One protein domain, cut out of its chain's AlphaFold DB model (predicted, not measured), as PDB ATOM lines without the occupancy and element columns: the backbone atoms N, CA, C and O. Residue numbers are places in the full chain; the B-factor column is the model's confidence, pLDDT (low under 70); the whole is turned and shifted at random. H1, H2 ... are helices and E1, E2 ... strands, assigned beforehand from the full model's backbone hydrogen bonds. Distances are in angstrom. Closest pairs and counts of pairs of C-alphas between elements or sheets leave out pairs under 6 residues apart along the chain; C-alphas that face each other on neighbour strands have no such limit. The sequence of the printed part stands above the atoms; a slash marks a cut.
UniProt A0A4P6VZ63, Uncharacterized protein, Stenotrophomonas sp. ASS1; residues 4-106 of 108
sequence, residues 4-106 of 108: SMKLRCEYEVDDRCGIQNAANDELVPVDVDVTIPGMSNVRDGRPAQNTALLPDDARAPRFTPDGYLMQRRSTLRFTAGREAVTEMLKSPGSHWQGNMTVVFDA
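This is residues 4 to 106 of the 108 residues of an uncharacterized protein of Stenotrophomonas sp. ASS1 (UniProt A0A4P6VZ63). Picture a rod-shaped, loose sandwich of two small sheets, E2 E3 E6 and E1 E7, partly face to face, with their strands running nearly the same line. Helix H1 packs on the three-strand sheet at one end of the rod, and the small hairpin E4 E5 lies toward the other end, with a long loop, residues 42 to 61, folding back from it. The printed part has 103 residues, with seven named strands and one named helix in the order E1 E2 E3 E4 E5 E6 H1 E7; the sheets E2 - E3 - E6, E1 - E7 and E4 - E5 are antiparallel. The class is mostly strand, though under half of the residues, 46 of 103, are in named elements. The whole is only just loose, close to compact, with a radius of gyration of the C-alphas of 15.5 A and spans of 49 by 24 by 21 A.

Find C-alpha 4 at (98.442, -13.189, 143.921); from there E1, residues 4 to 9, runs 16.2 A. Next come E2, residues 16 to 21, 16.3 A long, and E3, residues 27 to 35, the longest strand at 26.1 A, which ends at C-alpha 35 (88.946, -19.905, 137.040). Then read E4, residues 39 to 41, 6.9 A; E5, residues 62 to 65, 10.5 A; E6, residues 75 to 79, 12.9 A; and H1, residues 82 to 88, 9.8 A. E7, residues 100 to 105, runs 15.8 A to C-alpha 105 at (101.337, -9.708, 141.695).

Begin at E3, the inner strand of a sheet that is only just strongly twisted, its C-alphas up to 4.4 A off the best plane. Its pairing is staggered: residues 27 to 30 pair with E2 in a hairpin, where N 30 and O 17 are 2.8 A apart, and residues 31 to 35 pair with E6, where N 33 and O 77 are 2.9 A apart. H1 is on this sheet at a height of 8.9 A and runs along the strands, at 14 degrees to E2 on the local plane; every O i to N i+4 pair in it is within hydrogen-bond range. The closest C-alphas of H1 and E3 are those of Ala 84 and Val 28, 5.1 A apart. The sheet E1 E7, with N 8 and O 101 at 2.8 A, makes the sandwich, two sheets face to face, with E2 E3 E6: the facing parts are 9.6 A centre to centre. In the hairpin E4 E5, look for N 40 and O 64 at 2.9 A.

The two C-alphas farthest apart are those of Asn 24 and Tyr 68, 49.6 A. The printed part has no cut, and its long links are E4 to E5 and H1 to E7. Look in the first for residues 51 to 52, paired with 33 to 34 of E3, and in the second for 96 to 97, paired with 20 to 21 of E2. The mean pLDDT of the printed part is 94.5, and no printed residue is under 70.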
ATOM      1  N   SER A   4      99.780 -13.595 143.478       95.31
ATOM      2  CA  SER A   4      98.442 -13.189 143.921       95.31
ATOM      3  C   SER A   4      97.652 -12.539 142.795       95.31
ATOM      4  O   SER A   4      98.215 -11.956 141.863       95.31
ATOM      5  N   MET A   5      96.329 -12.658 142.876       95.88
ATOM      6  CA  MET A   5      95.410 -11.892 142.042       95.88
ATOM      7  C   MET A   5      94.456 -11.114 142.924       95.88
ATOM      8  O   MET A   5      93.849 -11.678 143.831       95.88
ATOM      9  N   LYS A   6      94.283  -9.834 142.612       94.50
ATOM     10  CA  LYS A   6      93.384  -8.938 143.339       94.50
ATOM     11  C   LYS A   6      92.690  -7.969 142.405       94.50
ATOM     12  O   LYS A   6      93.081  -7.818 141.243       94.50
ATOM     13  N   LEU A   7      91.673  -7.306 142.930       97.00
ATOM     14  CA  LEU A   7      90.977  -6.237 142.232       97.00
ATOM     15  C   LEU A   7      91.487  -4.876 142.703       97.00
ATOM     16  O   LEU A   7      91.875  -4.696 143.849       97.00
ATOM     17  N   ARG A   8      91.464  -3.897 141.807       96.12
ATOM     18  CA  ARG A   8      91.408  -2.481 142.163       96.12
ATOM     19  C   ARG A   8      90.156  -1.914 141.531       96.12
ATOM     20  O   ARG A   8      90.016  -1.966 140.305       96.12
ATOM     21  N   CYS A   9      89.251  -1.437 142.365       96.38
ATOM     22  CA  CYS A   9      87.938  -0.986 141.938       96.38
ATOM     23  C   CYS A   9      87.913   0.538 141.812       96.38
ATOM     24  O   CYS A   9      88.563   1.238 142.582       96.38
ATOM     25  N   GLU A  10      87.142   1.049 140.855       97.06
ATOM     26  CA  GLU A  10      86.740   2.460 140.845       97.06
ATOM     27  C   GLU A  10      85.810   2.770 142.024       97.06
ATOM     28  O   GLU A  10      85.988   3.776 142.704       97.06
ATOM     29  N   TYR A  11      84.872   1.857 142.299       96.81
ATOM     30  CA  TYR A  11      83.958   1.917 143.435       96.81
ATOM     31  C   TYR A  11      84.066   0.637 144.260       96.81
ATOM     32  O   TYR A  11      83.963  -0.459 143.706       96.81
ATOM     33  N   GLU A  12      84.246   0.770 145.571       94.75
ATOM     34  CA  GLU A  12      84.212  -0.352 146.513       94.75
ATOM     35  C   GLU A  12      82.874  -0.381 147.259       94.75
ATOM     36  O   GLU A  12      82.406   0.643 147.756       94.75
ATOM     37  N   VAL A  13      82.253  -1.561 147.320       94.06
ATOM     38  CA  VAL A  13      80.960  -1.817 147.969       94.06
ATOM     39  C   VAL A  13      81.071  -3.125 148.746       94.06
ATOM     40  O   VAL A  13      81.175  -4.188 148.138       94.06
ATOM     41  N   ASP A  14      81.062  -3.056 150.078       88.19
ATOM     42  CA  ASP A  14      81.130  -4.219 150.976       88.19
ATOM     43  C   ASP A  14      82.222  -5.237 150.589       88.19
ATOM     44  O   ASP A  14      81.928  -6.397 150.291       88.19
ATOM     45  N   ASP A  15      83.485  -4.795 150.546       89.06
ATOM     46  CA  ASP A  15      84.653  -5.605 150.152       89.06
ATOM     47  C   ASP A  15      84.618  -6.159 148.711       89.06
ATOM     48  O   ASP A  15      85.355  -7.089 148.374       89.06
ATOM     49  N   ARG A  16      83.774  -5.606 147.838       93.12
ATOM     50  CA  ARG A  16      83.674  -5.973 146.419       93.12
ATOM     51  C   ARG A  16      83.822  -4.749 145.535       93.12
ATOM     52  O   ARG A  16      83.699  -3.617 145.996       93.12
ATOM     53  N   CYS A  17      84.052  -4.971 144.244       96.50
ATOM     54  CA  CYS A  17      83.898  -3.889 143.281       96.50
ATOM     55  C   CYS A  17      82.416  -3.593 143.051       96.50
ATOM     56  O   CYS A  17      81.578  -4.492 143.099       96.50
ATOM     57  N   GLY A  18      82.106  -2.339 142.751       97.12
ATOM     58  CA  GLY A  18      80.766  -1.893 142.401       97.12
ATOM     59  C   GLY A  18      80.682  -1.282 141.008       97.12
ATOM     60  O   GLY A  18      81.684  -0.913 140.393       97.12
ATOM     61  N   ILE A  19      79.447  -1.166 140.535       97.69
ATOM     62  CA  ILE A  19      79.067  -0.319 139.405       97.69
ATOM     63  C   ILE A  19      78.079   0.736 139.902       97.69
ATOM     64  O   ILE A  19      77.253   0.458 140.771       97.69
ATOM     65  N   GLN A  20      78.178   1.938 139.348       97.88
ATOM     66  CA  GLN A  20      77.388   3.099 139.721       97.88
ATOM     67  C   GLN A  20      76.359   3.437 138.648       97.88
ATOM     68  O   GLN A  20      76.667   3.397 137.454       97.88
ATOM     69  N   ASN A  21      75.156   3.810 139.064       96.94
ATOM     70  CA  ASN A  21      74.138   4.381 138.199       96.94
ATOM     71  C   ASN A  21      74.470   5.839 137.867       96.94
ATOM     72  O   ASN A  21      74.535   6.695 138.747       96.94
ATOM     73  N   ALA A  22      74.601   6.138 136.577       93.00
ATOM     74  CA  ALA A  22      74.973   7.466 136.095       93.00
ATOM     75  C   ALA A  22      73.942   8.577 136.397       93.00
ATOM     76  O   ALA A  22      74.261   9.753 136.247       93.00
ATOM     77  N   ALA A  23      72.700   8.230 136.754       92.31
ATOM     78  CA  ALA A  23      71.623   9.203 136.956       92.31
ATOM     79  C   ALA A  23      71.430   9.637 138.416       92.31
ATOM     80  O   ALA A  23      70.931  10.735 138.658       92.31
ATOM     81  N   ASN A  24      71.750   8.769 139.379       92.88
ATOM     82  CA  ASN A  24      71.453   8.986 140.800       92.88
ATOM     83  C   ASN A  24      72.608   8.593 141.739       92.88
ATOM     84  O   ASN A  24      72.395   8.539 142.948       92.88
ATOM     85  N   ASP A  25      73.794   8.305 141.191       94.62
ATOM     86  CA  ASP A  25      75.018   7.949 141.917       94.62
ATOM     87  C   ASP A  25      74.930   6.681 142.786       94.62
ATOM     88  O   ASP A  25      75.836   6.392 143.571       94.62
ATOM     89  N   GLU A  26      73.867   5.895 142.629       96.12
ATOM     90  CA  GLU A  26      73.642   4.670 143.384       96.12
ATOM     91  C   GLU A  26      74.644   3.580 143.002       96.12
ATOM     92  O   GLU A  26      74.955   3.402 141.827       96.12
ATOM     93  N   LEU A  27      75.134   2.832 143.990       97.31
ATOM     94  CA  LEU A  27      76.153   1.802 143.819       97.31
ATOM     95  C   LEU A  27      75.581   0.414 144.093       97.31
ATOM     96  O   LEU A  27      74.923   0.198 145.108       97.31
ATOM     97  N   VAL A  28      75.899  -0.546 143.224       97.12
ATOM     98  CA  VAL A  28      75.582  -1.964 143.440       97.12
ATOM     99  C   VAL A  28      76.834  -2.834 143.312       97.12
ATOM    100  O   VAL A  28      77.682  -2.556 142.458       97.12
ATOM    101  N   PRO A  29      76.974  -3.891 144.132       97.25
ATOM    102  CA  PRO A  29      78.149  -4.753 144.105       97.25
ATOM    103  C   PRO A  29      78.147  -5.692 142.890       97.25
ATOM    104  O   PRO A  29      77.100  -6.157 142.430       97.25
ATOM    105  N   VAL A  30      79.346  -6.024 142.418       97.50
ATOM    106  CA  VAL A  30      79.611  -7.020 141.378       97.50
ATOM    107  C   VAL A  30      80.649  -8.007 141.897       97.50
ATOM    108  O   VAL A  30      81.767  -7.635 142.253       97.50
ATOM    109  N   ASP A  31      80.282  -9.283 141.903       96.88
ATOM    110  CA  ASP A  31      81.189 -10.368 142.253       96.88
ATOM    111  C   ASP A  31      82.076 -10.696 141.041       96.88
ATOM    112  O   ASP A  31      81.585 -10.818 139.911       96.88
ATOM    113  N   VAL A  32      83.385 -10.836 141.269       97.25
ATOM    114  CA  VAL A  32      84.353 -11.219 140.233       97.25
ATOM    115  C   VAL A  32      85.068 -12.492 140.653       97.25
ATOM    116  O   VAL A  32      85.877 -12.488 141.579       97.25
ATOM    117  N   ASP A  33      84.816 -13.575 139.926       97.69
ATOM    118  CA  ASP A  33      85.426 -14.875 140.186       97.69
ATOM    119  C   ASP A  33      86.406 -15.255 139.081       97.69
ATOM    120  O   ASP A  33      86.142 -15.055 137.892       97.69
ATOM    121  N   VAL A  34      87.514 -15.889 139.456       97.81
ATOM    122  CA  VAL A  34      88.498 -16.420 138.513       97.81
ATOM    123  C   VAL A  34      88.452 -17.945 138.453       97.81
ATOM    124  O   VAL A  34      88.280 -18.637 139.456       97.81
ATOM    125  N   THR A  35      88.624 -18.491 137.251       97.69
ATOM    126  CA  THR A  35      88.946 -19.905 137.040       97.69
ATOM    127  C   THR A  35      90.254 -20.020 136.267       97.69
ATOM    128  O   THR A  35      90.371 -19.484 135.164       97.69
ATOM    129  N   ILE A  36      91.229 -20.736 136.832       96.31
ATOM    130  CA  ILE A  36      92.559 -20.956 136.254       96.31
ATOM    131  C   ILE A  36      92.862 -22.460 136.272       96.31
ATOM    132  O   ILE A  36      93.338 -22.993 137.275       96.31
ATOM    133  N   PRO A  37      92.574 -23.189 135.182       96.31
ATOM    134  CA  PRO A  37      92.715 -24.641 135.175       96.31
ATOM    135  C   PRO A  37      94.156 -25.113 135.433       96.31
ATOM    136  O   PRO A  37      95.071 -24.781 134.682       96.31
ATOM    137  N   GLY A  38      94.344 -25.995 136.419       95.25
ATOM    138  CA  GLY A  38      95.659 -26.530 136.816       95.25
ATOM    139  C   GLY A  38      96.449 -25.640 137.778       95.25
ATOM    140  O   GLY A  38      97.650 -25.842 137.947       95.25
ATOM    141  N   MET A  39      95.787 -24.647 138.366       96.06
ATOM    142  CA  MET A  39      96.293 -23.909 139.513       96.06
ATOM    143  C   MET A  39      95.449 -24.246 140.739       96.06
ATOM    144  O   MET A  39      94.235 -24.437 140.623       96.06
ATOM    145  N   SER A  40      96.077 -24.186 141.907       96.81
ATOM    146  CA  SER A  40      95.409 -24.284 143.203       96.81
ATOM    147  C   SER A  40      95.712 -23.063 144.062       96.81
ATOM    148  O   SER A  40      96.769 -22.437 143.937       96.81
ATOM    149  N   ASN A  41      94.770 -22.703 144.927       95.88
ATOM    150  CA  ASN A  41      94.955 -21.643 145.903       95.88
ATOM    151  C   ASN A  41      95.889 -22.128 147.018       95.88
ATOM    152  O   ASN A  41      95.674 -23.172 147.628       95.88
ATOM    153  N   VAL A  42      96.937 -21.357 147.294       94.31
ATOM    154  CA  VAL A  42      97.973 -21.685 148.278       94.31
ATOM    155  C   VAL A  42      97.403 -21.753 149.698       94.31
ATOM    156  O   VAL A  42      97.889 -22.532 150.512       94.31
ATOM    157  N   ARG A  43      96.374 -20.952 150.012       90.06
ATOM    158  CA  ARG A  43      95.836 -20.846 151.379       90.06
ATOM    159  C   ARG A  43      95.010 -22.060 151.796       90.06
ATOM    160  O   ARG A  43      95.068 -22.457 152.954       90.06
ATOM    161  N   ASP A  44      94.220 -22.612 150.882       92.94
ATOM    162  CA  ASP A  44      93.251 -23.676 151.182       92.94
ATOM    163  C   ASP A  44      93.462 -24.961 150.361       92.94
ATOM    164  O   ASP A  44      92.772 -25.955 150.590       92.94
ATOM    165  N   GLY A  45      94.412 -24.959 149.419       95.06
ATOM    166  CA  GLY A  45      94.719 -26.081 148.534       95.06
ATOM    167  C   GLY A  45      93.629 -26.392 147.509       95.06
ATOM    168  O   GLY A  45      93.719 -27.408 146.820       95.06
ATOM    169  N   ARG A  46      92.574 -25.573 147.407       96.56
ATOM    170  CA  ARG A  46      91.465 -25.827 146.484       96.56
ATOM    171  C   ARG A  46      91.860 -25.445 145.059       96.56
ATOM    172  O   ARG A  46      92.575 -24.458 144.877       96.56
ATOM    173  N   PRO A  47      91.345 -26.155 144.039       97.00
ATOM    174  CA  PRO A  47      91.512 -25.735 142.655       97.00
ATOM    175  C   PRO A  47      91.037 -24.295 142.461       97.00
ATOM    176  O   PRO A  47      90.016 -23.893 143.026       97.00
ATOM    177  N   ALA A  48      91.740 -23.537 141.621       96.94
ATOM    178  CA  ALA A  48      91.356 -22.190 141.217       96.94
ATOM    179  C   ALA A  48      90.128 -22.251 140.292       96.94
ATOM    180  O   ALA A  48      90.231 -22.109 139.073       96.94
ATOM    181  N   GLN A  49      88.961 -22.541 140.863       97.25
ATOM    182  CA  GLN A  49      87.693 -22.713 140.169       97.25
ATOM    183  C   GLN A  49      86.629 -21.846 140.834       97.25
ATOM    184  O   GLN A  49      86.222 -22.116 141.961       97.25
ATOM    185  N   ASN A  50      86.163 -20.829 140.106       97.12
ATOM    186  CA  ASN A  50      85.294 -19.767 140.624       97.12
ATOM    187  C   ASN A  50      85.803 -19.215 141.971       97.12
ATOM    188  O   ASN A  50      85.047 -19.074 142.927       97.12
ATOM    189  N   THR A  51      87.111 -18.978 142.066       97.19
ATOM    190  CA  THR A  51      87.719 -18.372 143.249       97.19
ATOM    191  C   THR A  51      87.438 -16.876 143.222       97.19
ATOM    192  O   THR A  51      87.821 -16.207 142.263       97.19
ATOM    193  N   ALA A  52      86.794 -16.358 144.265       95.75
ATOM    194  CA  ALA A  52      86.493 -14.936 144.378       95.75
ATOM    195  C   ALA A  52      87.779 -14.098 144.407       95.75
ATOM    196  O   ALA A  52      88.725 -14.409 145.139       95.75
ATOM    197  N   LEU A  53      87.804 -13.028 143.615       95.88
ATOM    198  CA  LEU A  53      88.819 -11.986 143.692       95.88
ATOM    199  C   LEU A  53      88.303 -10.860 144.584       95.88
ATOM    200  O   LEU A  53      87.164 -10.421 144.446       95.88
ATOM    201  N   LEU A  54      89.159 -10.386 145.485       93.25
ATOM    202  CA  LEU A  54      88.825  -9.336 146.441       93.25
ATOM    203  C   LEU A  54      89.696  -8.094 146.189       93.25
ATOM    204  O   LEU A  54      90.825  -8.243 145.702       93.25
ATOM    205  N   PRO A  55      89.206  -6.881 146.506       91.88
ATOM    206  CA  PRO A  55      90.011  -5.659 146.487       91.88
ATOM    207  C   PRO A  55      91.068  -5.635 147.601       91.88
ATOM    208  O   PRO A  55      92.134  -5.051 147.447       91.88
ATOM    209  N   ASP A  56      90.784  -6.314 148.714       88.94
ATOM    210  CA  ASP A  56      91.658  -6.374 149.882       88.94
ATOM    211  C   ASP A  56      92.905  -7.244 149.641       88.94
ATOM    212  O   ASP A  56      92.836  -8.478 149.583       88.94
ATOM    213  N   ASP A  57      94.063  -6.584 149.589       83.75
ATOM    214  CA  ASP A  57      95.397  -7.176 149.469       83.75
ATOM    215  C   ASP A  57      95.650  -8.315 150.467       83.75
ATOM    216  O   ASP A  57      96.197  -9.360 150.104       83.75
ATOM    217  N   ALA A  58      95.228  -8.157 151.725       86.62
ATOM    218  CA  ALA A  58      95.484  -9.146 152.769       86.62
ATOM    219  C   ALA A  58      94.672 -10.432 152.554       86.62
ATOM    220  O   ALA A  58      95.086 -11.522 152.975       86.62
ATOM    221  N   ARG A  59      93.531 -10.340 151.865       88.06
ATOM    222  CA  ARG A  59      92.651 -11.471 151.540       88.06
ATOM    223  C   ARG A  59      92.766 -11.943 150.091       88.06
ATOM    224  O   ARG A  59      92.138 -12.942 149.748       88.06
ATOM    225  N   ALA A  60      93.612 -11.310 149.279       91.75
ATOM    226  CA  ALA A  60      93.832 -11.701 147.896       91.75
ATOM    227  C   ALA A  60      94.250 -13.186 147.782       91.75
ATOM    228  O   ALA A  60      95.179 -13.628 148.487       91.75
ATOM    229  N   PRO A  61      93.586 -13.981 146.920       94.19
ATOM    230  CA  PRO A  61      93.979 -15.360 146.680       94.19
ATOM    231  C   PRO A  61      95.375 -15.419 146.055       94.19
ATOM    232  O   PRO A  61      95.741 -14.605 145.204       94.19
ATOM    233  N   ARG A  62      96.153 -16.415 146.485       95.56
ATOM    234  CA  ARG A  62      97.467 -16.736 145.923       95.56
ATOM    235  C   ARG A  62      97.369 -18.057 145.193       95.56
ATOM    236  O   ARG A  62      96.828 -19.004 145.754       95.56
ATOM    237  N   PHE A  63      97.893 -18.134 143.981       95.94
ATOM    238  CA  PHE A  63      97.796 -19.317 143.137       95.94
ATOM    239  C   PHE A  63      99.173 -19.903 142.853       95.94
ATOM    240  O   PHE A  63     100.113 -19.180 142.530       95.94
ATOM    241  N   THR A  64      99.264 -21.229 142.913       95.44
ATOM    242  CA  THR A  64     100.446 -22.000 142.514       95.44
ATOM    243  C   THR A  64     100.053 -23.057 141.479       95.44
ATOM    244  O   THR A  64      98.938 -23.581 141.549       95.44
ATOM    245  N   PRO A  65     100.919 -23.373 140.504       94.75
ATOM    246  CA  PRO A  65     100.651 -24.446 139.553       94.75
ATOM    247  C   PRO A  65     100.661 -25.818 140.232       94.75
ATOM    248  O   PRO A  65     101.525 -26.097 141.063       94.75
ATOM    249  N   ASP A  66      99.757 -26.698 139.801       90.19
ATOM    250  CA  ASP A  66      99.714 -28.106 140.228       90.19
ATOM    251  C   ASP A  66     100.785 -28.964 139.519       90.19
ATOM    252  O   ASP A  66     101.021 -30.120 139.865       90.19
ATOM    253  N   GLY A  67     101.421 -28.412 138.483       89.75
ATOM    254  CA  GLY A  67     102.413 -29.080 137.648       89.75
ATOM    255  C   GLY A  67     102.792 -28.233 136.433       89.75
ATOM    256  O   GLY A  67     102.640 -27.014 136.434       89.75
ATOM    257  N   TYR A  68     103.281 -28.869 135.369       87.00
ATOM    258  CA  TYR A  68     103.556 -28.168 134.113       87.00
ATOM    259  C   TYR A  68     102.248 -27.725 133.439       87.00
ATOM    260  O   TYR A  68     101.376 -28.549 133.154       87.00
ATOM    261  N   LEU A  69     102.123 -26.427 133.155       87.06
ATOM    262  CA  LEU A  69     100.954 -25.836 132.505       87.06
ATOM    263  C   LEU A  69     101.338 -25.257 131.148       87.06
ATOM    264  O   LEU A  69     102.292 -24.492 131.035       87.06
ATOM    265  N   MET A  70     100.557 -25.579 130.119       85.25
ATOM    266  CA  MET A  70     100.748 -25.036 128.777       85.25
ATOM    267  C   MET A  70      99.397 -24.725 128.139       85.25
ATOM    268  O   MET A  70      98.508 -25.574 128.118       85.25
ATOM    269  N   GLN A  71      99.252 -23.490 127.643       80.44
ATOM    270  CA  GLN A  71      98.105 -23.010 126.856       80.44
ATOM    271  C   GLN A  71      96.722 -23.277 127.483       80.44
ATOM    272  O   GLN A  71      95.743 -23.531 126.783       80.44
ATOM    273  N   ARG A  72      96.616 -23.195 128.814       89.19
ATOM    274  CA  ARG A  72      95.334 -23.342 129.511       89.19
ATOM    275  C   ARG A  72      94.613 -22.005 129.603       89.19
ATOM    276  O   ARG A  72      95.157 -21.029 130.106       89.19
ATOM    277  N   ARG A  73      93.381 -21.966 129.096       94.31
ATOM    278  CA  ARG A  73      92.553 -20.759 129.079       94.31
ATOM    279  C   ARG A  73      91.950 -20.503 130.461       94.31
ATOM    280  O   ARG A  73      91.212 -21.346 130.965       94.31
ATOM    281  N   SER A  74      92.220 -19.328 131.014       95.12
ATOM    282  CA  SER A  74      91.579 -18.828 132.233       95.12
ATOM    283  C   SER A  74      90.321 -18.028 131.904       95.12
ATOM    284  O   SER A  74      90.195 -17.482 130.804       95.12
ATOM    285  N   THR A  75      89.398 -17.932 132.858       97.50
ATOM    286  CA  THR A  75      88.180 -17.127 132.726       97.50
ATOM    287  C   THR A  75      87.964 -16.249 133.950       97.50
ATOM    288  O   THR A  75      88.242 -16.656 135.077       97.50
ATOM    289  N   LEU A  76      87.453 -15.043 133.706       97.56
ATOM    290  CA  LEU A  76      86.886 -14.169 134.726       97.56
ATOM    291  C   LEU A  76      85.372 -14.156 134.543       97.56
ATOM    292  O   LEU A  76      84.882 -14.049 133.415       97.56
ATOM    293  N   ARG A  77      84.642 -14.290 135.642       97.81
ATOM    294  CA  ARG A  77      83.185 -14.235 135.689       97.81
ATOM    295  C   ARG A  77      82.788 -13.006 136.486       97.81
ATOM    296  O   ARG A  77      83.147 -12.909 137.649       97.81
ATOM    297  N   PHE A  78      82.038 -12.114 135.855       96.94
ATOM    298  CA  PHE A  78      81.480 -10.921 136.483       96.94
ATOM    299  C   PHE A  78      79.991 -11.159 136.720       96.94
ATOM    300  O   PHE A  78      79.277 -11.521 135.779       96.94
ATOM    301  N   THR A  79      79.530 -10.978 137.955       97.25
ATOM    302  CA  THR A  79      78.150 -11.279 138.345       97.25
ATOM    303  C   THR A  79      77.556 -10.128 139.147       97.25
ATOM    304  O   THR A  79      78.008  -9.835 140.247       97.25
ATOM    305  N   ALA A  80      76.494  -9.511 138.627       95.62
ATOM    306  CA  ALA A  80      75.584  -8.727 139.456       95.62
ATOM    307  C   ALA A  80      74.609  -9.702 140.132       95.62
ATOM    308  O   ALA A  80      73.809 -10.363 139.462       95.62
ATOM    309  N   GLY A  81      74.724  -9.845 141.452       95.56
ATOM    310  CA  GLY A  81      73.887 -10.753 142.235       95.56
ATOM    311  C   GLY A  81      72.412 -10.336 142.261       95.56
ATOM    312  O   GLY A  81      72.032  -9.257 141.811       95.56
ATOM    313  N   ARG A  82      71.554 -11.184 142.840       96.25
ATOM    314  CA  ARG A  82      70.105 -10.915 142.945       96.25
ATOM    315  C   ARG A  82      69.799  -9.570 143.611       96.25
ATOM    316  O   ARG A  82      68.917  -8.860 143.140       96.25
ATOM    317  N   GLU A  83      70.489  -9.251 144.703       93.81
ATOM    318  CA  GLU A  83      70.285  -8.008 145.459       93.81
ATOM    319  C   GLU A  83      70.670  -6.785 144.621       93.81
ATOM    320  O   GLU A  83      69.846  -5.890 144.456       93.81
ATOM    321  N   ALA A  84      71.846  -6.820 143.983       95.06
ATOM    322  CA  ALA A  84      72.287  -5.795 143.038       95.06
ATOM    323  C   ALA A  84      71.258  -5.583 141.917       95.06
ATOM    324  O   ALA A  84      70.801  -4.470 141.690       95.06
ATOM    325  N   VAL A  85      70.808  -6.662 141.265       95.81
ATOM    326  CA  VAL A  85      69.800  -6.581 140.196       95.81
ATOM    327  C   VAL A  85      68.460  -6.040 140.707       95.81
ATOM    328  O   VAL A  85      67.802  -5.280 140.002       95.81
ATOM    329  N   THR A  86      68.044  -6.398 141.924       96.44
ATOM    330  CA  THR A  86      66.797  -5.886 142.521       96.44
ATOM    331  C   THR A  86      66.846  -4.371 142.685       96.44
ATOM    332  O   THR A  86      65.845  -3.706 142.424       96.44
ATOM    333  N   GLU A  87      68.003  -3.828 143.061       95.06
ATOM    334  CA  GLU A  87      68.219  -2.384 143.140       95.06
ATOM    335  C   GLU A  87      68.226  -1.736 141.752       95.06
ATOM    336  O   GLU A  87      67.478  -0.796 141.493       95.06
ATOM    337  N   MET A  88      68.964  -2.321 140.804       95.25
ATOM    338  CA  MET A  88      69.030  -1.824 139.425       95.25
ATOM    339  C   MET A  88      67.645  -1.696 138.775       95.25
ATOM    340  O   MET A  88      67.377  -0.743 138.041       95.25
ATOM    341  N   LEU A  89      66.738  -2.633 139.068       95.75
ATOM    342  CA  LEU A  89      65.374  -2.637 138.539       95.75
ATOM    343  C   LEU A  89      64.487  -1.505 139.084       95.75
ATOM    344  O   LEU A  89      63.460  -1.216 138.467       95.75
ATOM    345  N   LYS A  90      64.862  -0.837 140.183       95.25
ATOM    346  CA  LYS A  90      64.135   0.344 140.684       95.25
ATOM    347  C   LYS A  90      64.337   1.580 139.808       95.25
ATOM    348  O   LYS A  90      63.520   2.496 139.867       95.25
ATOM    349  N   SER A  91      65.358   1.567 138.949       93.62
ATOM    350  CA  SER A  91      65.670   2.642 138.004       93.62
ATOM    351  C   SER A  91      65.642   2.141 136.546       93.62
ATOM    352  O   SER A  91      66.696   1.993 135.927       93.62
ATOM    353  N   PRO A  92      64.471   1.854 135.943       91.25
ATOM    354  CA  PRO A  92      64.398   1.354 134.567       91.25
ATOM    355  C   PRO A  92      65.022   2.321 133.551       91.25
ATOM    356  O   PRO A  92      64.789   3.525 133.605       91.25
ATOM    357  N   GLY A  93      65.791   1.790 132.597       92.38
ATOM    358  CA  GLY A  93      66.475   2.599 131.577       92.38
ATOM    359  C   GLY A  93      67.739   3.314 132.069       92.38
ATOM    360  O   GLY A  93      68.334   4.076 131.310       92.38
ATOM    361  N   SER A  94      68.158   3.074 133.314       94.31
ATOM    362  CA  SER A  94      69.433   3.563 133.841       94.31
ATOM    363  C   SER A  94      70.636   2.838 133.232       94.31
ATOM    364  O   SER A  94      70.552   1.691 132.786       94.31
ATOM    365  N   HIS A  95      71.779   3.523 133.247       95.69
ATOM    366  CA  HIS A  95      73.072   2.980 132.850       95.69
ATOM    367  C   HIS A  95      73.958   2.822 134.081       95.69
ATOM    368  O   HIS A  95      74.140   3.776 134.835       95.69
ATOM    369  N   TRP A  96      74.518   1.625 134.247       97.06
ATOM    370  CA  TRP A  96      75.387   1.273 135.364       97.06
ATOM    371  C   TRP A  96      76.803   1.009 134.858       97.06
ATOM    372  O   TRP A  96      76.978   0.244 133.907       97.06
ATOM    373  N   GLN A  97      77.806   1.630 135.474       97.00
ATOM    374  CA  GLN A  97      79.199   1.546 135.029       97.00
ATOM    375  C   GLN A  97      80.193   1.575 136.191       97.00
ATOM    376  O   GLN A  97      79.939   2.170 137.230       97.00
ATOM    377  N   GLY A  98      81.351   0.956 136.002       96.81
ATOM    378  CA  GLY A  98      82.458   1.018 136.951       96.81
ATOM    379  C   GLY A  98      83.651   0.236 136.426       96.81
ATOM    380  O   GLY A  98      83.486  -0.820 135.809       96.81
ATOM    381  N   ASN A  99      84.854   0.761 136.641       97.44
ATOM    382  CA  ASN A  99      86.085   0.101 136.231       97.44
ATOM    383  C   ASN A  99      86.584  -0.873 137.304       97.44
ATOM    384  O   ASN A  99      86.618  -0.573 138.498       97.44
ATOM    385  N   MET A 100      87.027  -2.046 136.851       96.69
ATOM    386  CA  MET A 100      87.606  -3.091 137.692       96.69
ATOM    387  C   MET A 100      88.930  -3.521 137.075       96.69
ATOM    388  O   MET A 100      88.969  -4.078 135.978       96.69
ATOM    389  N   THR A 101      90.029  -3.252 137.772       96.62
ATOM    390  CA  THR A 101      91.371  -3.609 137.310       96.62
ATOM    391  C   THR A 101      91.816  -4.889 137.995       96.62
ATOM    392  O   THR A 101      91.915  -4.933 139.219       96.62
ATOM    393  N   VAL A 102      92.129  -5.922 137.216       96.44
ATOM    394  CA  VAL A 102      92.734  -7.149 137.745       96.44
ATOM    395  C   VAL A 102      94.241  -6.953 137.836       96.44
ATOM    396  O   VAL A 102      94.905  -6.713 136.828       96.44
ATOM    397  N   VAL A 103      94.780  -7.059 139.047       95.38
ATOM    398  CA  VAL A 103      96.213  -6.933 139.312       95.38
ATOM    399  C   VAL A 103      96.792  -8.317 139.562       95.38
ATOM    400  O   VAL A 103      96.314  -9.050 140.427       95.38
ATOM    401  N   PHE A 104      97.835  -8.648 138.804       94.25
ATOM    402  CA  PHE A 104      98.647  -9.846 138.986       94.25
ATOM    403  C   PHE A 104      99.925  -9.444 139.713       94.25
ATOM    404  O   PHE A 104     100.696  -8.639 139.187       94.25
ATOM    405  N   ASP A 105     100.145  -9.993 140.903       92.69
ATOM    406  CA  ASP A 105     101.337  -9.708 141.695       92.69
ATOM    407  C   ASP A 105     102.241 -10.939 141.763       92.69
ATOM    408  O   ASP A 105     101.900 -11.947 142.387       92.69
ATOM    409  N   ALA A 106     103.386 -10.853 141.089       89.88
ATOM    410  CA  ALA A 106     104.401 -11.901 141.051       89.88
ATOM    411  C   ALA A 106     105.348 -11.877 142.268       89.88
ATOM    412  O   ALA A 106     106.210 -12.749 142.369       89.88
TER     413      ALA A 106